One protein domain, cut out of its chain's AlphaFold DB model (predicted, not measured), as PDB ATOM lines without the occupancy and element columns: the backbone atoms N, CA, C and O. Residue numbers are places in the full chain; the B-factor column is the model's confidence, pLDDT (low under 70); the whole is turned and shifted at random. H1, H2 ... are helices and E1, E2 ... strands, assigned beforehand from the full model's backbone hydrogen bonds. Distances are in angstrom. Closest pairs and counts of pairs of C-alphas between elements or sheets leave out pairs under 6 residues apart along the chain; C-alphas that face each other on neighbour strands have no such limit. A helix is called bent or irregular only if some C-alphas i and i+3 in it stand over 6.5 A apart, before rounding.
ATOM      1  N   ASP A  52     122.357 210.652 175.435       87.00
ATOM      2  CA  ASP A  52     122.841 209.282 175.581       87.00
ATOM      3  C   ASP A  52     124.235 209.280 176.222       87.00
ATOM      4  O   ASP A  52     125.156 209.931 175.732       87.00
ATOM      5  N   ALA A  53     124.391 208.554 177.329       89.75
ATOM      6  CA  ALA A  53     125.664 208.396 178.027       89.75
ATOM      7  C   ALA A  53     125.971 206.916 178.267       89.75
ATOM      8  O   ALA A  53     125.084 206.124 178.603       89.75
ATOM      9  N   ALA A  54     127.244 206.546 178.143       89.81
ATOM     10  CA  ALA A  54     127.713 205.215 178.498       89.81
ATOM     11  C   ALA A  54     127.980 205.138 180.008       89.81
ATOM     12  O   ALA A  54     128.842 205.850 180.519       89.81
ATOM     13  N   LEU A  55     127.263 204.267 180.724       91.81
ATOM     14  CA  LEU A  55     127.560 203.957 182.125       91.81
ATOM     15  C   LEU A  55     128.669 202.904 182.199       91.81
ATOM     16  O   LEU A  55     128.426 201.734 181.890       91.81
ATOM     17  N   VAL A  56     129.874 203.310 182.595       93.38
ATOM     18  CA  VAL A  56     131.056 202.438 182.580       93.38
ATOM     19  C   VAL A  56     132.028 202.713 183.725       93.38
ATOM     20  O   VAL A  56     132.158 203.836 184.214       93.38
ATOM     21  N   HIS A  57     132.754 201.666 184.119       93.94
ATOM     22  CA  HIS A  57     134.019 201.806 184.834       93.94
ATOM     23  C   HIS A  57     135.111 202.262 183.860       93.94
ATOM     24  O   HIS A  57     135.056 201.938 182.669       93.94
ATOM     25  N   LEU A  58     136.072 203.049 184.351       95.44
ATOM     26  CA  LEU A  58     137.081 203.669 183.487       95.44
ATOM     27  C   LEU A  58     138.040 202.657 182.844       95.44
ATOM     28  O   LEU A  58     138.496 202.899 181.733       95.44
ATOM     29  N   ASP A  59     138.266 201.503 183.471       94.44
ATOM     30  CA  ASP A  59     139.076 200.395 182.937       94.44
ATOM     31  C   ASP A  59     138.550 199.834 181.602       94.44
ATOM     32  O   ASP A  59     139.305 199.275 180.808       94.44
ATOM     33  N   ARG A  60     137.258 200.024 181.315       96.75
ATOM     34  CA  ARG A  60     136.618 199.617 180.053       96.75
ATOM     35  C   ARG A  60     136.743 200.652 178.937       96.75
ATOM     36  O   ARG A  60     136.327 200.373 177.811       96.75
ATOM     37  N   VAL A  61     137.262 201.843 179.233       98.06
ATOM     38  CA  VAL A  61     137.441 202.908 178.244       98.06
ATOM     39  C   VAL A  61     138.659 202.602 177.378       98.06
ATOM     40  O   VAL A  61     139.746 202.289 177.861       98.06
ATOM     41  N   GLN A  62     138.464 202.721 176.071       98.38
ATOM     42  CA  GLN A  62     139.491 202.594 175.048       98.38
ATOM     43  C   GLN A  62     139.744 203.958 174.405       98.38
ATOM     44  O   GLN A  62     138.817 204.741 174.184       98.38
ATOM     45  N   PHE A  63     140.998 204.221 174.064       98.62
ATOM     46  CA  PHE A  63     141.453 205.439 173.404       98.62
ATOM     47  C   PHE A  63     141.795 205.089 171.965       98.62
ATOM     48  O   PHE A  63     142.718 204.316 171.722       98.62
ATOM     49  N   VAL A  64     141.028 205.617 171.016       98.56
ATOM     50  CA  VAL A  64     141.198 205.307 169.594       98.56
ATOM     51  C   VAL A  64     142.011 206.417 168.946       98.56
ATOM     52  O   VAL A  64     141.626 207.585 168.990       98.56
ATOM     53  N   ALA A  65     143.146 206.064 168.352       98.31
ATOM     54  CA  ALA A  65     144.009 206.987 167.628       98.31
ATOM     55  C   ALA A  65     143.484 207.254 166.200       98.31
ATOM     56  O   ALA A  65     142.680 206.479 165.676       98.31
ATOM     57  N   PRO A  66     143.961 208.313 165.511       97.69
ATOM     58  CA  PRO A  66     143.528 208.625 164.143       97.69
ATOM     59  C   PRO A  66     143.805 207.531 163.096       97.69
ATOM     60  O   PRO A  66     143.165 207.513 162.049       97.69
ATOM     61  N   ASP A  67     144.765 206.639 163.349       97.19
ATOM     62  CA  ASP A  67     145.072 205.486 162.488       97.19
ATOM     63  C   ASP A  67     144.211 204.246 162.800       97.19
ATOM     64  O   ASP A  67     144.376 203.203 162.167       97.19
ATOM     65  N   GLY A  68     143.283 204.358 163.756       97.25
ATOM     66  CA  GLY A  68     142.406 203.282 164.208       97.25
ATOM     67  C   GLY A  68     143.034 202.349 165.244       97.25
ATOM     68  O   GLY A  68     142.356 201.429 165.702       97.25
ATOM     69  N   THR A  69     144.297 202.559 165.637       97.81
ATOM     70  CA  THR A  69     144.886 201.811 166.755       97.81
ATOM     71  C   THR A  69     144.188 202.172 168.063       97.81
ATOM     72  O   THR A  69     143.665 203.275 168.229       97.81
ATOM     73  N   THR A  70     144.137 201.216 168.988       98.00
ATOM     74  CA  THR A  70     143.447 201.386 170.271       98.00
ATOM     75  C   THR A  70     144.424 201.187 171.415       98.00
ATOM     76  O   THR A  70     145.254 200.281 171.360       98.00
ATOM     77  N   SER A  71     144.320 202.033 172.435       98.38
ATOM     78  CA  SER A  71     145.011 201.876 173.713       98.38
ATOM     79  C   SER A  71     143.989 201.690 174.827       98.38
ATOM     80  O   SER A  71     142.904 202.273 174.806       98.38
ATOM     81  N   THR A  72     144.328 200.855 175.792       98.12
ATOM     82  CA  THR A  72     143.531 200.609 176.994       98.12
ATOM     83  C   THR A  72     143.687 201.748 177.997       98.12
ATOM     84  O   THR A  72     144.632 202.536 177.928       98.12
ATOM     85  N   PHE A  73     142.773 201.828 178.963       98.00
ATOM     86  CA  PHE A  73     142.872 202.808 180.037       98.00
ATOM     87  C   PHE A  73     144.185 202.697 180.825       98.00
ATOM     88  O   PHE A  73     144.835 203.715 181.037       98.00
ATOM     89  N   ASP A  74     144.628 201.487 181.174       97.56
ATOM     90  CA  ASP A  74     145.860 201.273 181.951       97.56
ATOM     91  C   ASP A  74     147.139 201.654 181.189       97.56
ATOM     92  O   ASP A  74     148.131 202.053 181.802       97.56
ATOM     93  N   GLU A  75     147.125 201.570 179.855       97.81
ATOM     94  CA  GLU A  75     148.238 202.027 179.015       97.81
ATOM     95  C   GLU A  75     148.360 203.555 178.995       97.81
ATOM     96  O   GLU A  75     149.471 204.079 178.937       97.81
ATOM     97  N   ILE A  76     147.231 204.270 179.052       98.00
ATOM     98  CA  ILE A  76     147.199 205.740 179.062       98.00
ATOM     99  C   ILE A  76     147.372 206.295 180.485       98.00
ATOM    100  O   ILE A  76     148.042 207.305 180.688       98.00
ATOM    101  N   TYR A  77     146.787 205.633 181.482       98.06
ATOM    102  CA  TYR A  77     146.737 206.061 182.881       98.06
ATOM    103  C   TYR A  77     147.426 205.048 183.816       98.06
ATOM    104  O   TYR A  77     146.798 204.520 184.741       98.06
ATOM    105  N   PRO A  78     148.731 204.766 183.632       97.19
ATOM    106  CA  PRO A  78     149.419 203.736 184.401       97.19
ATOM    107  C   PRO A  78     149.446 204.047 185.903       97.19
ATOM    108  O   PRO A  78     149.867 205.121 186.347       97.19
ATOM    109  N   GLY A  79     149.034 203.063 186.705       95.38
ATOM    110  CA  GLY A  79     148.970 203.186 188.164       95.38
ATOM    111  C   GLY A  79     147.805 204.043 188.663       95.38
ATOM    112  O   GLY A  79     147.830 204.506 189.809       95.38
ATOM    113  N   PHE A  80     146.796 204.285 187.822       96.81
ATOM    114  CA  PHE A  80     145.536 204.869 188.254       96.81
ATOM    115  C   PHE A  80     144.922 204.065 189.404       96.81
ATOM    116  O   PHE A  80     144.921 202.837 189.412       96.81
ATOM    117  N   THR A  81     144.384 204.783 190.386       93.94
ATOM    118  CA  THR A  81     143.643 204.191 191.501       93.94
ATOM    119  C   THR A  81     142.392 205.025 191.773       93.94
ATOM    120  O   THR A  81     142.526 206.240 191.995       93.94
ATOM    121  N   PRO A  82     141.195 204.401 191.798       92.12
ATOM    122  CA  PRO A  82     139.977 205.064 192.248       92.12
ATOM    123  C   PRO A  82     140.158 205.668 193.643       92.12
ATOM    124  O   PRO A  82     140.934 205.173 194.468       92.12
ATOM    125  N   GLN A  83     139.462 206.768 193.915       89.25
ATOM    126  CA  GLN A  83     139.525 207.439 195.208       89.25
ATOM    127  C   GLN A  83     138.294 207.094 196.060       89.25
ATOM    128  O   GLN A  83     137.275 207.782 196.011       89.25
ATOM    129  N   ASP A  84     138.433 206.076 196.907       74.06
ATOM    130  CA  ASP A  84     137.403 205.637 197.860       74.06
ATOM    131  C   ASP A  84     137.511 206.387 199.199       74.06
ATOM    132  O   ASP A  84     137.859 205.822 200.235       74.06
ATOM    133  N   SER A  85     137.261 207.699 199.194       72.88
ATOM    134  CA  SER A  85     137.313 208.520 200.413       72.88
ATOM    135  C   SER A  85     136.076 209.404 200.570       72.88
ATOM    136  O   SER A  85     135.418 209.751 199.602       72.88
ATOM    137  N   PHE A  86     135.760 209.840 201.789       57.25
ATOM    138  CA  PHE A  86     134.646 210.779 202.000       57.25
ATOM    139  C   PHE A  86     134.890 212.158 201.346       57.25
ATOM    140  O   PHE A  86     133.942 212.854 200.994       57.25
ATOM    141  N   ALA A  87     136.157 212.531 201.137       67.56
ATOM    142  CA  ALA A  87     136.587 213.771 200.486       67.56
ATOM    143  C   ALA A  87     137.072 213.526 199.042       67.56
ATOM    144  O   ALA A  87     138.130 214.011 198.633       67.56
ATOM    145  N   THR A  88     136.337 212.715 198.279       70.25
ATOM    146  CA  THR A  88     136.658 212.450 196.873       70.25
ATOM    147  C   THR A  88     136.537 213.728 196.051       70.25
ATOM    148  O   THR A  88     135.505 214.403 196.108       70.25
ATOM    149  N   LYS A  89     137.595 214.077 195.303       78.31
ATOM    150  CA  LYS A  89     137.533 215.206 194.369       78.31
ATOM    151  C   LYS A  89     136.419 214.940 193.354       78.31
ATOM    152  O   LYS A  89     136.238 213.813 192.907       78.31
ATOM    153  N   SER A  90     135.660 215.964 192.998       85.50
ATOM    154  CA  SER A  90     134.707 215.898 191.890       85.50
ATOM    155  C   SER A  90     135.230 216.720 190.724       85.50
ATOM    156  O   SER A  90     136.161 217.511 190.889       85.50
ATOM    157  N   PHE A  91     134.583 216.598 189.565       88.50
ATOM    158  CA  PHE A  91     134.728 217.630 188.550       88.50
ATOM    159  C   PHE A  91     134.383 219.011 189.137       88.50
ATOM    160  O   PHE A  91     133.584 219.089 190.085       88.50
ATOM    161  N   PRO A  92     134.964 220.098 188.595       85.12
ATOM    162  CA  PRO A  92     134.773 221.443 189.139       85.12
ATOM    163  C   PRO A  92     133.311 221.920 189.124       85.12
ATOM    164  O   PRO A  92     132.925 222.774 189.918       85.12
ATOM    165  N   PHE A  93     132.484 221.360 188.239       86.88
ATOM    166  CA  PHE A  93     131.054 221.636 188.119       86.88
ATOM    167  C   PHE A  93     130.340 220.474 187.415       86.88
ATOM    168  O   PHE A  93     130.975 219.617 186.805       86.88
ATOM    169  N   ARG A  94     129.002 220.452 187.498       86.38
ATOM    170  CA  ARG A  94     128.162 219.424 186.851       86.38
ATOM    171  C   ARG A  94     127.582 219.838 185.503       86.38
ATOM    172  O   ARG A  94     127.200 218.983 184.715       86.38
ATOM    173  N   LYS A  95     127.435 221.144 185.287       89.31
ATOM    174  CA  LYS A  95     126.933 221.744 184.053       89.31
ATOM    175  C   LYS A  95     127.461 223.166 183.954       89.31
ATOM    176  O   LYS A  95     127.441 223.881 184.957       89.31
ATOM    177  N   VAL A  96     127.893 223.577 182.769       88.50
ATOM    178  CA  VAL A  96     128.247 224.970 182.492       88.50
ATOM    179  C   VAL A  96     127.743 225.392 181.122       88.50
ATOM    180  O   VAL A  96     127.955 224.679 180.149       88.50
ATOM    181  N   ASP A  97     127.089 226.551 181.048       88.81
ATOM    182  CA  ASP A  97     126.805 227.219 179.776       88.81
ATOM    183  C   ASP A  97     128.092 227.902 179.307       88.81
ATOM    184  O   ASP A  97     128.567 228.867 179.919       88.81
ATOM    185  N   TYR A  98     128.684 227.383 178.236       84.75
ATOM    186  CA  TYR A  98     129.959 227.895 177.751       84.75
ATOM    187  C   TYR A  98     129.826 229.195 176.948       84.75
ATOM    188  O   TYR A  98     130.844 229.796 176.619       84.75
ATOM    189  N   ALA A  99     128.612 229.709 176.708       82.94
ATOM    190  CA  ALA A  99     128.427 231.091 176.259       82.94
ATOM    191  C   ALA A  99     128.826 232.116 177.339       82.94
ATOM    192  O   ALA A  99     129.063 233.282 177.025       82.94
ATOM    193  N   LEU A 100     128.905 231.693 178.606       80.50
ATOM    194  CA  LEU A 100     129.299 232.528 179.746       80.50
ATOM    195  C   LEU A 100     130.787 232.397 180.105       80.50
ATOM    196  O   LEU A 100     131.240 233.020 181.069       80.50
ATOM    197  N   ILE A 101     131.537 231.579 179.361       81.69
ATOM    198  CA  ILE A 101     132.952 231.306 179.604       81.69
ATOM    199  C   ILE A 101     133.805 232.286 178.800       81.69
ATOM    200  O   ILE A 101     133.720 232.355 177.578       81.69
ATOM    201  N   THR A 102     134.656 233.036 179.499       81.19
ATOM    202  CA  THR A 102     135.548 234.052 178.912       81.19
ATOM    203  C   THR A 102     137.002 233.586 178.808       81.19
ATOM    204  O   THR A 102     137.889 234.404 178.591       81.19
ATOM    205  N   TYR A 103     137.263 232.295 179.024       82.56
ATOM    206  CA  TYR A 103     138.601 231.707 178.969       82.56
ATOM    207  C   TYR A 103     138.889 231.183 177.554       82.56
ATOM    208  O   TYR A 103     138.190 230.289 177.072       82.56
ATOM    209  N   ASP A 104     139.914 231.734 176.894       79.50
ATOM    210  CA  ASP A 104     140.193 231.525 175.463       79.50
ATOM    211  C   ASP A 104     140.372 230.047 175.077       79.50
ATOM    212  O   ASP A 104     139.833 229.602 174.062       79.50
ATOM    213  N   ALA A 105     141.080 229.261 175.899       81.19
ATOM    214  CA  ALA A 105     141.295 227.837 175.636       81.19
ATOM    215  C   ALA A 105     139.975 227.049 175.679       81.19
ATOM    216  O   ALA A 105     139.692 226.225 174.807       81.19
ATOM    217  N   LEU A 106     139.127 227.340 176.667       86.69
ATOM    218  CA  LEU A 106     137.845 226.664 176.840       86.69
ATOM    219  C   LEU A 106     136.805 227.082 175.798       86.69
ATOM    220  O   LEU A 106     136.022 226.241 175.362       86.69
ATOM    221  N   ALA A 107     136.817 228.338 175.345       82.81
ATOM    222  CA  ALA A 107     135.885 228.822 174.325       82.81
ATOM    223  C   ALA A 107     135.985 228.032 173.004       82.81
ATOM    224  O   ALA A 107     134.988 227.866 172.301       82.81
ATOM    225  N   VAL A 108     137.176 227.515 172.681       86.06
ATOM    226  CA  VAL A 108     137.410 226.668 171.501       86.06
ATOM    227  C   VAL A 108     137.109 225.196 171.788       86.06
ATOM    228  O   VAL A 108     136.555 224.508 170.932       86.06
ATOM    229  N   ILE A 109     137.473 224.708 172.975       90.75
ATOM    230  CA  ILE A 109     137.444 223.279 173.301       90.75
ATOM    231  C   ILE A 109     136.053 222.792 173.708       90.75
ATOM    232  O   ILE A 109     135.611 221.757 173.214       90.75
ATOM    233  N   LEU A 110     135.333 223.517 174.566       91.50
ATOM    234  CA  LEU A 110     134.062 223.037 175.127       91.50
ATOM    235  C   LEU A 110     132.993 222.710 174.067       91.50
ATOM    236  O   LEU A 110     132.368 221.656 174.190       91.50
ATOM    237  N   PRO A 111     132.819 223.493 172.978       92.19
ATOM    238  CA  PRO A 111     131.862 223.147 171.924       92.19
ATOM    239  C   PRO A 111     132.147 221.815 171.207       92.19
ATOM    240  O   PRO A 111     131.249 221.260 170.571       92.19
ATOM    241  N   LEU A 112     133.385 221.306 171.270       93.75
ATOM    242  CA  LEU A 112     133.751 220.011 170.684       93.75
ATOM    243  C   LEU A 112     133.204 218.833 171.497       93.75
ATOM    244  O   LEU A 112     133.020 217.755 170.935       93.75
ATOM    245  N   TYR A 113     132.936 219.052 172.786       95.50
ATOM    246  CA  TYR A 113     132.457 218.042 173.727       95.50
ATOM    247  C   TYR A 113     130.959 218.165 174.047       95.50
ATOM    248  O   TYR A 113     130.422 217.270 174.684       95.50
ATOM    249  N   ASP A 114     130.268 219.210 173.573       94.62
ATOM    250  CA  ASP A 114     128.800 219.320 173.641       94.62
ATOM    251  C   ASP A 114     128.157 218.289 172.698       94.62
ATOM    252  O   ASP A 114     127.927 218.552 171.508       94.62
ATOM    253  N   ALA A 115     127.928 217.081 173.205       92.69
ATOM    254  CA  ALA A 115     127.287 215.987 172.489       92.69
ATOM    255  C   ALA A 115     125.794 216.282 172.286       92.69
ATOM    256  O   ALA A 115     125.233 215.953 171.236       92.69
ATOM    257  N   ASN A 116     125.175 216.978 173.243       90.88
ATOM    258  CA  ASN A 116     123.751 217.317 173.229       90.88
ATOM    259  C   ASN A 116     123.393 218.504 172.328       90.88
ATOM    260  O   ASN A 116     122.215 218.728 172.039       90.88
ATOM    261  N   LYS A 117     124.387 219.269 171.872       91.62
ATOM    262  CA  LYS A 117     124.214 220.524 171.122       91.62
ATOM    263  C   LYS A 117     123.331 221.531 171.865       91.62
ATOM    264  O   LYS A 117     122.621 222.321 171.234       91.62
ATOM    265  N   ASN A 118     123.372 221.509 173.198       90.25
ATOM    266  CA  ASN A 118     122.546 222.357 174.059       90.25
ATOM    267  C   ASN A 118     123.289 223.602 174.575       90.25
ATOM    268  O   ASN A 118     122.750 224.340 175.403       90.25
ATOM    269  N   LYS A 119     124.489 223.877 174.043       91.25
ATOM    270  CA  LYS A 119     125.360 225.001 174.421       91.25
ATOM    271  C   LYS A 119     125.867 224.942 175.858       91.25
ATOM    272  O   LYS A 119     126.357 225.936 176.389       91.25
ATOM    273  N   SER A 120     125.751 223.784 176.487       91.38
ATOM    274  CA  SER A 120     126.312 223.520 177.797       91.38
ATOM    275  C   SER A 120     127.246 222.326 177.722       91.38
ATOM    276  O   SER A 120     127.118 221.495 176.833       91.38
ATOM    277  N   LEU A 121     128.183 222.251 178.662       91.69
ATOM    278  CA  LEU A 121     128.932 221.029 178.918       91.69
ATOM    279  C   LEU A 121     128.453 220.421 180.233       91.69
ATOM    280  O   LEU A 121     128.469 221.098 181.265       91.69
ATOM    281  N   GLU A 122     128.016 219.168 180.192       92.69
ATOM    282  CA  GLU A 122     127.439 218.423 181.313       92.69
ATOM    283  C   GLU A 122     128.410 217.354 181.837       92.69
ATOM    284  O   GLU A 122     129.312 216.911 181.133       92.69
ATOM    285  N   GLU A 123     128.245 216.925 183.093       92.06
ATOM    286  CA  GLU A 123     129.181 216.031 183.799       92.06
ATOM    287  C   GLU A 123     129.650 214.810 182.974       92.06
ATOM    288  O   GLU A 123     130.857 214.551 182.959       92.06
ATOM    289  N   PRO A 124     128.779 214.098 182.226       94.50
ATOM    290  CA  PRO A 124     129.225 212.984 181.390       94.50
ATOM    291  C   PRO A 124     130.130 213.378 180.212       94.50
ATOM    292  O   PRO A 124     131.009 212.612 179.819       94.50
ATOM    293  N   GLU A 125     129.940 214.566 179.645       95.69
ATOM    294  CA  GLU A 125     130.774 215.117 178.571       95.69
ATOM    295  C   GLU A 125     132.090 215.671 179.141       95.69
ATOM    296  O   GLU A 125     133.155 215.515 178.541       95.69
ATOM    297  N   ILE A 126     132.047 216.236 180.356       95.00
ATOM    298  CA  ILE A 126     133.240 216.640 181.115       95.00
ATOM    299  C   ILE A 126     134.140 215.426 181.365       95.00
ATOM    300  O   ILE A 126     135.355 215.530 181.206       95.00
ATOM    301  N   ALA A 127     133.576 214.261 181.697       96.38
ATOM    302  CA  ALA A 127     134.366 213.043 181.864       96.38
ATOM    303  C   ALA A 127     135.137 212.675 180.585       96.38
ATOM    304  O   ALA A 127     136.327 212.361 180.651       96.38
ATOM    305  N   VAL A 128     134.492 212.774 179.419       97.69
ATOM    306  CA  VAL A 128     135.133 212.535 178.116       97.69
ATOM    307  C   VAL A 128     136.229 213.564 177.845       97.69
ATOM    308  O   VAL A 128     137.318 213.176 177.419       97.69
ATOM    309  N   LEU A 129     135.990 214.842 178.158       97.50
ATOM    310  CA  LEU A 129     136.999 215.902 178.067       97.50
ATOM    311  C   LEU A 129     138.223 215.580 178.925       97.50
ATOM    312  O   LEU A 129     139.338 215.580 178.411       97.50
ATOM    313  N   TYR A 130     138.039 215.251 180.204       97.88
ATOM    314  CA  TYR A 130     139.157 214.951 181.103       97.88
ATOM    315  C   TYR A 130     139.960 213.729 180.655       97.88
ATOM    316  O   TYR A 130     141.189 213.760 180.685       97.88
ATOM    317  N   LEU A 131     139.288 212.674 180.194       98.44
ATOM    318  CA  LEU A 131     139.949 211.475 179.683       98.44
ATOM    319  C   LEU A 131     140.737 211.766 178.399       98.44
ATOM    320  O   LEU A 131     141.896 211.365 178.281       98.44
ATOM    321  N   ARG A 132     140.129 212.456 177.431       98.31
ATOM    322  CA  ARG A 132     140.743 212.711 176.123       98.31
ATOM    323  C   ARG A 132     141.848 213.760 176.206       98.31
ATOM    324  O   ARG A 132     142.955 213.489 175.752       98.31
ATOM    325  N   GLU A 133     141.591 214.909 176.825       98.19
ATOM    326  CA  GLU A 133     142.598 215.968 176.987       98.19
ATOM    327  C   GLU A 133     143.711 215.553 177.956       98.19
ATOM    328  O   GLU A 133     144.864 215.932 177.764       98.19
ATOM    329  N   GLY A 134     143.414 214.703 178.945       98.12
ATOM    330  CA  GLY A 134     144.433 214.109 179.811       98.12
ATOM    331  C   GLY A 134     145.386 213.206 179.029       98.12
ATOM    332  O   GLY A 134     146.604 213.333 179.151       98.12
ATOM    333  N   ALA A 135     144.846 212.346 178.162       98.44
ATOM    334  CA  ALA A 135     145.635 211.468 177.303       98.44
ATOM    335  C   ALA A 135     146.488 212.257 176.296       98.44
ATOM    336  O   ALA A 135     147.684 211.988 176.154       98.44
ATOM    337  N   LEU A 136     145.892 213.260 175.639       98.19
ATOM    338  CA  LEU A 136     146.598 214.176 174.736       98.19
ATOM    339  C   LEU A 136     147.708 214.937 175.475       98.19
ATOM    340  O   LEU A 136     148.835 215.010 174.988       98.19
ATOM    341  N   GLY A 137     147.417 215.429 176.682       97.94
ATOM    342  CA  GLY A 137     148.371 216.108 177.555       97.94
ATOM    343  C   GLY A 137     149.547 215.230 177.979       97.94
ATOM    344  O   GLY A 137     150.647 215.737 178.158       97.94
ATOM    345  N   MET A 138     149.354 213.915 178.083       98.12
ATOM    346  CA  MET A 138     150.424 212.943 178.344       98.12
ATOM    347  C   MET A 138     151.167 212.494 177.068       98.12
ATOM    348  O   MET A 138     152.061 211.655 177.134       98.12
ATOM    349  N   GLY A 139     150.835 213.062 175.903       97.44
ATOM    350  CA  GLY A 139     151.518 212.805 174.633       97.44
ATOM    351  C   GLY A 139     150.952 211.641 173.816       97.44
ATOM    352  O   GLY A 139     151.537 211.272 172.793       97.44
ATOM    353  N   HIS A 140     149.817 211.068 174.217       97.88
ATOM    354  CA  HIS A 140     149.149 210.029 173.437       97.88
ATOM    355  C   HIS A 140     148.354 210.639 172.283       97.88
ATOM    356  O   HIS A 140     147.799 211.730 172.388       97.88
ATOM    357  N   LYS A 141     148.263 209.921 171.160       96.50
ATOM    358  CA  LYS A 141     147.421 210.329 170.030       96.50
ATOM    359  C   LYS A 141     146.020 209.772 170.232       96.50
ATOM    360  O   LYS A 141     145.840 208.562 170.181       96.50
ATOM    361  N   VAL A 142     145.039 210.650 170.415       97.62
ATOM    362  CA  VAL A 142     143.642 210.258 170.635       97.62
ATOM    363  C   VAL A 142     142.740 211.053 169.703       97.62
ATOM    364  O   VAL A 142     142.749 212.281 169.711       97.62
ATOM    365  N   ASP A 143     141.953 210.347 168.898       97.31
ATOM    366  CA  ASP A 143     140.873 210.926 168.105       97.31
ATOM    367  C   ASP A 143     139.571 210.941 168.913       97.31
ATOM    368  O   ASP A 143     139.002 212.009 169.144       97.31
ATOM    369  N   HIS A 144     139.152 209.782 169.428       98.00
ATOM    370  CA  HIS A 144     137.932 209.618 170.221       98.00
ATOM    371  C   HIS A 144     138.069 208.506 171.270       98.00
ATOM    372  O   HIS A 144     139.033 207.738 171.272       98.00
ATOM    373  N   LEU A 145     137.087 208.429 172.170       98.31
ATOM    374  CA  LEU A 145     136.967 207.350 173.145       98.31
ATOM    375  C   LEU A 145     135.990 206.291 172.647       98.31
ATOM    376  O   LEU A 145     135.015 206.608 171.959       98.31
ATOM    377  N   ALA A 146     136.226 205.043 173.031       98.12
ATOM    378  CA  ALA A 146     135.332 203.934 172.755       98.12
ATOM    379  C   ALA A 146     135.100 203.059 173.992       98.12
ATOM    380  O   ALA A 146     135.938 202.974 174.885       98.12
ATOM    381  N   VAL A 147     133.952 202.392 174.023       96.56
ATOM    382  CA  VAL A 147     133.601 201.340 174.982       96.56
ATOM    383  C   VAL A 147     133.082 200.165 174.171       96.56
ATOM    384  O   VAL A 147     132.189 200.333 173.339       96.56
ATOM    385  N   ASP A 148     133.646 198.977 174.393       93.62
ATOM    386  CA  ASP A 148     133.298 197.757 173.651       93.62
ATOM    387  C   ASP A 148     133.325 197.965 172.117       93.62
ATOM    388  O   ASP A 148     132.443 197.503 171.387       93.62
ATOM    389  N   GLY A 149     134.312 198.722 171.620       92.25
ATOM    390  CA  GLY A 149     134.470 199.040 170.196       92.25
ATOM    391  C   GLY A 149     133.481 200.070 169.631       92.25
ATOM    392  O   GLY A 149     133.483 200.310 168.424       92.25
ATOM    393  N   LYS A 150     132.638 200.692 170.462       95.50
ATOM    394  CA  LYS A 150     131.714 201.758 170.046       95.50
ATOM    395  C   LYS A 150     132.191 203.104 170.553       95.50
ATOM    396  O   LYS A 150     132.480 203.238 171.737       95.50
ATOM    397  N   ARG A 151     132.212 204.107 169.672       96.69
ATOM    398  CA  ARG A 151     132.496 205.495 170.045       96.69
ATOM    399  C   ARG A 151     131.538 205.970 171.141       96.69
ATOM    400  O   ARG A 151     130.340 205.698 171.069       96.69
ATOM    401  N   VAL A 152     132.076 206.698 172.114       96.38
ATOM    402  CA  VAL A 152     131.311 207.345 173.183       96.38
ATOM    403  C   VAL A 152     131.665 208.829 173.244       96.38
ATOM    404  O   VAL A 152     132.838 209.187 173.314       96.38
ATOM    405  N   ASP A 153     130.647 209.686 173.214       96.31
ATOM    406  CA  ASP A 153     130.808 211.144 173.339       96.31
ATOM    407  C   ASP A 153     130.409 211.651 174.744       96.31
ATOM    408  O   ASP A 153     130.666 212.800 175.084       96.31
ATOM    409  N   ALA A 154     129.858 210.772 175.592       96.06
ATOM    410  CA  ALA A 154     129.533 211.043 176.990       96.06
ATOM    411  C   ALA A 154     129.697 209.781 177.857       96.06
ATOM    412  O   ALA A 154     129.203 208.701 177.511       96.06
ATOM    413  N   ILE A 155     130.377 209.915 178.999       95.50
ATOM    414  CA  ILE A 155     130.687 208.822 179.928       95.50
ATOM    415  C   ILE A 155     130.168 209.169 181.315       95.50
ATOM    416  O   ILE A 155     130.579 210.146 181.930       95.50
ATOM    417  N   MET A 156     129.314 208.310 181.852       93.06
ATOM    418  CA  MET A 156     128.927 208.348 183.251       93.06
ATOM    419  C   MET A 156     129.700 207.267 184.001       93.06
ATOM    420  O   MET A 156     129.675 206.096 183.627       93.06
ATOM    421  N   THR A 157     130.388 207.658 185.067       92.94
ATOM    422  CA  THR A 157     131.228 206.754 185.856       92.94
ATOM    423  C   THR A 157     131.019 206.980 187.352       92.94
ATOM    424  O   THR A 157     130.211 207.819 187.760       92.94
ATOM    425  N   SER A 158     131.685 206.191 188.191       92.06
ATOM    426  CA  SER A 158     131.531 206.305 189.639       92.06
ATOM    427  C   SER A 158     132.184 207.585 190.175       92.06
ATOM    428  O   SER A 158     133.136 208.117 189.605       92.06
ATOM    429  N   ARG A 159     131.719 208.078 191.329       89.62
ATOM    430  CA  ARG A 159     132.388 209.202 192.008       89.62
ATOM    431  C   ARG A 159     133.839 208.882 192.367       89.62
ATOM    432  O   ARG A 159     134.681 209.769 192.270       89.62
ATOM    433  N   SER A 160     134.119 207.641 192.770       92.75
ATOM    434  CA  SER A 160     135.476 207.181 193.077       92.75
ATOM    435  C   SER A 160     136.391 207.280 191.858       92.75
ATOM    436  O   SER A 160     137.527 207.735 191.990       92.75
ATOM    437  N   ASP A 161     135.888 206.921 190.677       95.12
ATOM    438  CA  ASP A 161     136.620 207.032 189.415       95.12
ATOM    439  C   ASP A 161     136.883 208.493 189.040       95.12
ATOM    440  O   ASP A 161     138.017 208.850 188.721       95.12
ATOM    441  N   VAL A 162     135.871 209.363 189.163       93.94
ATOM    442  CA  VAL A 162     136.029 210.809 188.929       93.94
ATOM    443  C   VAL A 162     137.119 211.394 189.826       93.94
ATOM    444  O   VAL A 162     138.037 212.048 189.334       93.94
ATOM    445  N   GLY A 163     137.069 211.144 191.136       93.62
ATOM    446  CA  GLY A 163     138.086 211.692 192.035       93.62
ATOM    447  C   GLY A 163     139.461 211.070 191.854       93.62
ATOM    448  O   GLY A 163     140.465 211.778 191.951       93.62
ATOM    449  N   GLY A 164     139.518 209.778 191.510       95.56
ATOM    450  CA  GLY A 164     140.749 209.117 191.089       95.56
ATOM    451  C   GLY A 164     141.384 209.822 189.890       95.56
ATOM    452  O   GLY A 164     142.578 210.117 189.925       95.56
ATOM    453  N   LEU A 165     140.579 210.164 188.877       96.44
ATOM    454  CA  LEU A 165     141.037 210.795 187.636       96.44
ATOM    455  C   LEU A 165     141.526 212.220 187.879       96.44
ATOM    456  O   LEU A 165     142.636 212.563 187.477       96.44
ATOM    457  N   MET A 166     140.739 213.014 188.607       94.94
ATOM    458  CA  MET A 166     141.121 214.369 189.013       94.94
ATOM    459  C   MET A 166     142.455 214.354 189.766       94.94
ATOM    460  O   MET A 166     143.398 215.045 189.392       94.94
ATOM    461  N   ARG A 167     142.578 213.496 190.786       94.81
ATOM    462  CA  ARG A 167     143.812 213.360 191.571       94.81
ATOM    463  C   ARG A 167     144.996 212.911 190.714       94.81
ATOM    464  O   ARG A 167     146.108 213.390 190.924       94.81
ATOM    465  N   TYR A 168     144.777 211.977 189.790       96.12
ATOM    466  CA  TYR A 168     145.822 211.455 188.914       96.12
ATOM    467  C   TYR A 168     146.409 212.552 188.017       96.12
ATOM    468  O   TYR A 168     147.635 212.641 187.899       96.12
ATOM    469  N   LEU A 169     145.540 213.369 187.415       96.69
ATOM    470  CA  LEU A 169     145.922 214.469 186.531       96.69
ATOM    471  C   LEU A 169     146.558 215.624 187.307       96.69
ATOM    472  O   LEU A 169     147.603 216.116 186.891       96.69
ATOM    473  N   ASP A 170     146.019 215.987 188.472       94.94
ATOM    474  CA  ASP A 170     146.608 217.021 189.334       94.94
ATOM    475  C   ASP A 170     148.044 216.673 189.742       94.94
ATOM    476  O   ASP A 170     148.940 217.511 189.663       94.94
ATOM    477  N   ALA A 171     148.291 215.416 190.122       96.12
ATOM    478  CA  ALA A 171     149.625 214.940 190.495       96.12
ATOM    479  C   ALA A 171     150.631 214.966 189.329       96.12
ATOM    480  O   ALA A 171     151.833 214.835 189.547       96.12
ATOM    481  N   ARG A 172     150.141 215.104 188.092       96.94
ATOM    482  CA  ARG A 172     150.925 215.105 186.854       96.94
ATOM    483  C   ARG A 172     150.843 216.421 186.100       96.94
ATOM    484  O   ARG A 172     151.393 216.489 185.004       96.94
ATOM    485  N   MET A 173     150.217 217.452 186.667       96.88
ATOM    486  CA  MET A 173     149.939 218.712 185.977       96.88
ATOM    487  C   MET A 173     151.190 219.277 185.289       96.88
ATOM    488  O   MET A 173     151.139 219.620 184.114       96.88
ATOM    489  N   ASP A 174     152.337 219.264 185.973       96.94
ATOM    490  CA  ASP A 174     153.605 219.796 185.446       96.94
ATOM    491  C   ASP A 174     154.220 218.960 184.306       96.94
ATOM    492  O   ASP A 174     155.083 219.446 183.577       96.94
ATOM    493  N   SER A 175     153.785 217.709 184.144       96.19
ATOM    494  CA  SER A 175     154.222 216.803 183.070       96.19
ATOM    495  C   SER A 175     153.298 216.794 181.852       96.19
ATOM    496  O   SER A 175     153.651 216.205 180.832       96.19
ATOM    497  N   LEU A 176     152.129 217.437 181.945       97.81
ATOM    498  CA  LEU A 176     151.206 217.562 180.821       97.81
ATOM    499  C   LEU A 176     151.709 218.598 179.810       97.81
ATOM    500  O   LEU A 176     152.456 219.512 180.167       97.81
ATOM    501  N   THR A 177     151.249 218.514 178.560       97.75
ATOM    502  CA  THR A 177     151.487 219.584 177.584       97.75
ATOM    503  C   THR A 177     150.895 220.922 178.060       97.75
ATOM    504  O   THR A 177     149.903 220.930 178.801       97.75
ATOM    505  N   PRO A 178     151.449 222.071 177.627       96.81
ATOM    506  CA  PRO A 178     150.930 223.387 178.001       96.81
ATOM    507  C   PRO A 178     149.442 223.582 177.685       96.81
ATOM    508  O   PRO A 178     148.733 224.242 178.441       96.81
ATOM    509  N   GLU A 179     148.955 222.992 176.592       95.00
ATOM    510  CA  GLU A 179     147.554 223.063 176.183       95.00
ATOM    511  C   GLU A 179     146.640 222.356 177.190       95.00
ATOM    512  O   GLU A 179     145.670 222.948 177.661       95.00
ATOM    513  N   ALA A 180     146.978 221.125 177.587       96.25
ATOM    514  CA  ALA A 180     146.210 220.384 178.585       96.25
ATOM    515  C   ALA A 180     146.265 221.064 179.964       96.25
ATOM    516  O   ALA A 180     145.245 221.161 180.647       96.25
ATOM    517  N   GLN A 181     147.425 221.613 180.349       97.00
ATOM    518  CA  GLN A 181     147.547 222.414 181.572       97.00
ATOM    519  C   GLN A 181     146.609 223.627 181.556       97.00
ATOM    520  O   GLN A 181     145.948 223.903 182.557       97.00
ATOM    521  N   ALA A 182     146.550 224.356 180.437       95.50
ATOM    522  CA  ALA A 182     145.677 225.517 180.293       95.50
ATOM    523  C   ALA A 182     144.200 225.121 180.417       95.50
ATOM    524  O   ALA A 182     143.482 225.729 181.208       95.50
ATOM    525  N   ILE A 183     143.779 224.056 179.724       95.38
ATOM    526  CA  ILE A 183     142.410 223.527 179.803       95.38
ATOM    527  C   ILE A 183     142.046 223.195 181.253       95.38
ATOM    528  O   ILE A 183     141.035 223.683 181.755       95.38
ATOM    529  N   PHE A 184     142.860 222.406 181.959       95.75
ATOM    530  CA  PHE A 184     142.520 221.980 183.320       95.75
ATOM    531  C   PHE A 184     142.533 223.124 184.337       95.75
ATOM    532  O   PHE A 184     141.645 223.186 185.188       95.75
ATOM    533  N   ARG A 185     143.473 224.069 184.220       94.25
ATOM    534  CA  ARG A 185     143.497 225.267 185.074       94.25
ATOM    535  C   ARG A 185     142.293 226.166 184.825       94.25
ATOM    536  O   ARG A 185     141.722 226.693 185.777       94.25
ATOM    537  N   ASP A 186     141.884 226.336 183.572       93.81
ATOM    538  CA  ASP A 186     140.706 227.138 183.253       93.81
ATOM    539  C   ASP A 186     139.414 226.436 183.701       93.81
ATOM    540  O   ASP A 186     138.519 227.099 184.221       93.81
ATOM    541  N   MET A 187     139.326 225.102 183.613       93.44
ATOM    542  CA  MET A 187     138.200 224.338 184.174       93.44
ATOM    543  C   MET A 187     138.087 224.528 185.693       93.44
ATOM    544  O   MET A 187     136.987 224.725 186.213       93.44
ATOM    545  N   GLU A 188     139.215 224.509 186.409       91.88
ATOM    546  CA  GLU A 188     139.255 224.786 187.848       91.88
ATOM    547  C   GLU A 188     138.803 226.220 188.160       91.88
ATOM    548  O   GLU A 188     137.961 226.419 189.039       91.88
ATOM    549  N   ARG A 189     139.283 227.216 187.401       90.31
ATOM    550  CA  ARG A 189     138.855 228.619 187.542       90.31
ATOM    551  C   ARG A 189     137.358 228.794 187.320       90.31
ATOM    552  O   ARG A 189     136.710 229.434 188.139       90.31
ATOM    553  N   VAL A 190     136.793 228.182 186.279       89.44
ATOM    554  CA  VAL A 190     135.341 228.196 186.041       89.44
ATOM    555  C   VAL A 190     134.590 227.599 187.234       89.44
ATOM    556  O   VAL A 190     133.598 228.172 187.680       89.44
ATOM    557  N   GLY A 191     135.067 226.484 187.794       87.81
ATOM    558  CA  GLY A 191     134.485 225.904 189.008       87.81
ATOM    559  C   GLY A 191     134.506 226.869 190.196       87.81
ATOM    560  O   GLY A 191     133.487 227.048 190.866       87.81
ATOM    561  N   LEU A 192     135.635 227.545 190.423       87.19
ATOM    562  CA  LEU A 192     135.764 228.562 191.469       87.19
ATOM    563  C   LEU A 192     134.832 229.758 191.229       87.19
ATOM    564  O   LEU A 192     134.165 230.188 192.167       87.19
ATOM    565  N   ASP A 193     134.727 230.249 189.993       85.31
ATOM    566  CA  ASP A 193     133.836 231.354 189.621       85.31
ATOM    567  C   ASP A 193     132.362 230.995 189.868       85.31
ATOM    568  O   ASP A 193     131.591 231.815 190.372       85.31
ATOM    569  N   ILE A 194     131.956 229.759 189.553       82.88
ATOM    570  CA  ILE A 194     130.600 229.252 189.815       82.88
ATOM    571  C   ILE A 194     130.321 229.214 191.320       82.88
ATOM    572  O   ILE A 194     129.265 229.676 191.761       82.88
ATOM    573  N   ILE A 195     131.263 228.699 192.117       81.69
ATOM    574  CA  ILE A 195     131.138 228.656 193.581       81.69
ATOM    575  C   ILE A 195     131.047 230.074 194.146       81.69
ATOM    576  O   ILE A 195     130.168 230.341 194.964       81.69
ATOM    577  N   GLN A 196     131.903 230.990 193.691       78.75
ATOM    578  CA  GLN A 196     131.903 232.378 194.145       78.75
ATOM    579  C   GLN A 196     130.572 233.062 193.831       78.75
ATOM    580  O   GLN A 196     129.917 233.534 194.758       78.75
ATOM    581  N   ARG A 197     130.090 233.008 192.581       74.75
ATOM    582  CA  ARG A 197     128.778 233.566 192.192       74.75
ATOM    583  C   ARG A 197     127.616 232.947 192.974       74.75
ATOM    584  O   ARG A 197     126.677 233.650 193.336       74.75
ATOM    585  N   GLY A 198     127.672 231.644 193.253       63.91
ATOM    586  CA  GLY A 198     126.682 230.957 194.087       63.91
ATOM    587  C   GLY A 198     126.742 231.363 195.565       63.91
ATOM    588  O   GLY A 198     125.707 231.443 196.223       63.91
ATOM    589  N   SER A 199     127.939 231.659 196.080       55.81
ATOM    590  CA  SER A 199     128.177 232.112 197.458       55.81
ATOM    591  C   SER A 199     127.885 233.599 197.684       55.81
ATOM    592  O   SER A 199     127.651 234.005 198.820       55.81
ATOM    593  N   GLU A 200     127.848 234.407 196.616       52.78
ATOM    594  CA  GLU A 200     127.532 235.838 196.688       52.78
ATOM    595  C   GLU A 200     126.056 236.134 197.007       52.78
ATOM    596  O   GLU A 200     125.746 237.257 197.399       52.78
TER     597      GLU A 200
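What this domain is: This is residues 52 to 200 of the 210 residues of an uncharacterized protein of Gammaproteobacteria bacterium (UniProt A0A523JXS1). What does the model look like? Helix H3 lies in the middle, with a twisted four-stranded sheet, E2, E1, E5 and E6, over one side of it, and with H2 and the first part of the long helix H5 packed on it away from that sheet. H4 lies beside H3, the small sheet of E3 and E4 sits next to H2, and the far part of H5 reaches away from the rest. What is it made of? The printed part has 149 residues with five named helices and six named strands, in the order E1 E2 H1 E3 H2 E4 H3 E5 E6 H4 H5; both sheets are antiparallel and the class is mixed, helices and strands. The whole is compact, with a radius of gyration of the C-alphas of 14.6 A and spans of 46 by 34 by 31 A.

Where its parts are: Where does the first half run? Strand E1, residues 61 to 64, begins with C-alpha 61 at (137.441, 202.908, 178.244); E2, residues 70 to 72, and helix H1, residues 73 to 76, follow. Then come strand E3, residues 95 to 97, helix H2, residues 104 to 113, 15.6 A long, and strand E4, residues 120 to 122. H2 is irregular, but only just: C-alphas 108 and 111 are 6.6 A apart. And the second half? Helix H3, residues 123 to 137, is 20.2 A long and begins with C-alpha 123 at (129.181, 216.031, 183.799); strands E5, residues 144 to 147, and E6, residues 150 to 152, follow. Helix H4, residues 159 to 170, is 16.4 A long, and H5, residues 178 to 199, is 31.2 A long and ends with C-alpha 199 at (128.177, 232.112, 197.458).

How they stand to each other: How are the strands paired? The larger sheet runs E2 E1 E5 E6, only just strongly twisted, up to 4.1 A off its best plane; E1 and E2 form a hairpin, with N 63 and O 71 at 2.8 A, and so do E5 and E6, with N 147 and O 150 at 2.8 A. E1 and E5 are antiparallel, with N 62 and O 146 within hydrogen-bond range at 2.8 A. E3 and E4 are antiparallel too, with N 121 and O 96 at 2.9 A. What is on the larger sheet? H1 only grazes it with residues 73 to 76. H3 is on one face, two layers in all, at a height over the sheet of 9.8 A, and runs slantwise to the strands, at 50 degrees to E1 on the local plane. How do the helices meet? H3 is the hub: with residues 125 to 129 alone it touches H2 at a steep tilt of 63 degrees, opposite ways, closest at C-alphas 125 and 113, 5.9 A. With residues 133 to 137 alone it touches H5 at a shallow tilt of 30 degrees, opposite ways, closest at C-alphas 137 and 180, 4.9 A. H3 and H4 only just touch, with 3 pairs of C-alphas within 8 A, the closest those of Gly 134 and Leu 169 at 6.9 A. Are the helix backbones bonded? In H4 and H5 every O i to N i+4 pair is within hydrogen-bond range, in H3 10 of 11, and in H2 2 of 6, beside 3 of 7 O i to N i+3 pairs; H1 is too short for an O i to N i+4 pair.

The domain as a whole: How far does it reach? The two C-alphas farthest apart are those of Asp 67 and Glu 200, 49.0 A. Is it continuous? The printed part has no cut, and the one long link is H1 to E3, residues 77 to 94. Where is confidence low? The mean pLDDT of the printed part is 91.6, and residues 86 to 87 and 198 to 200 are under 70.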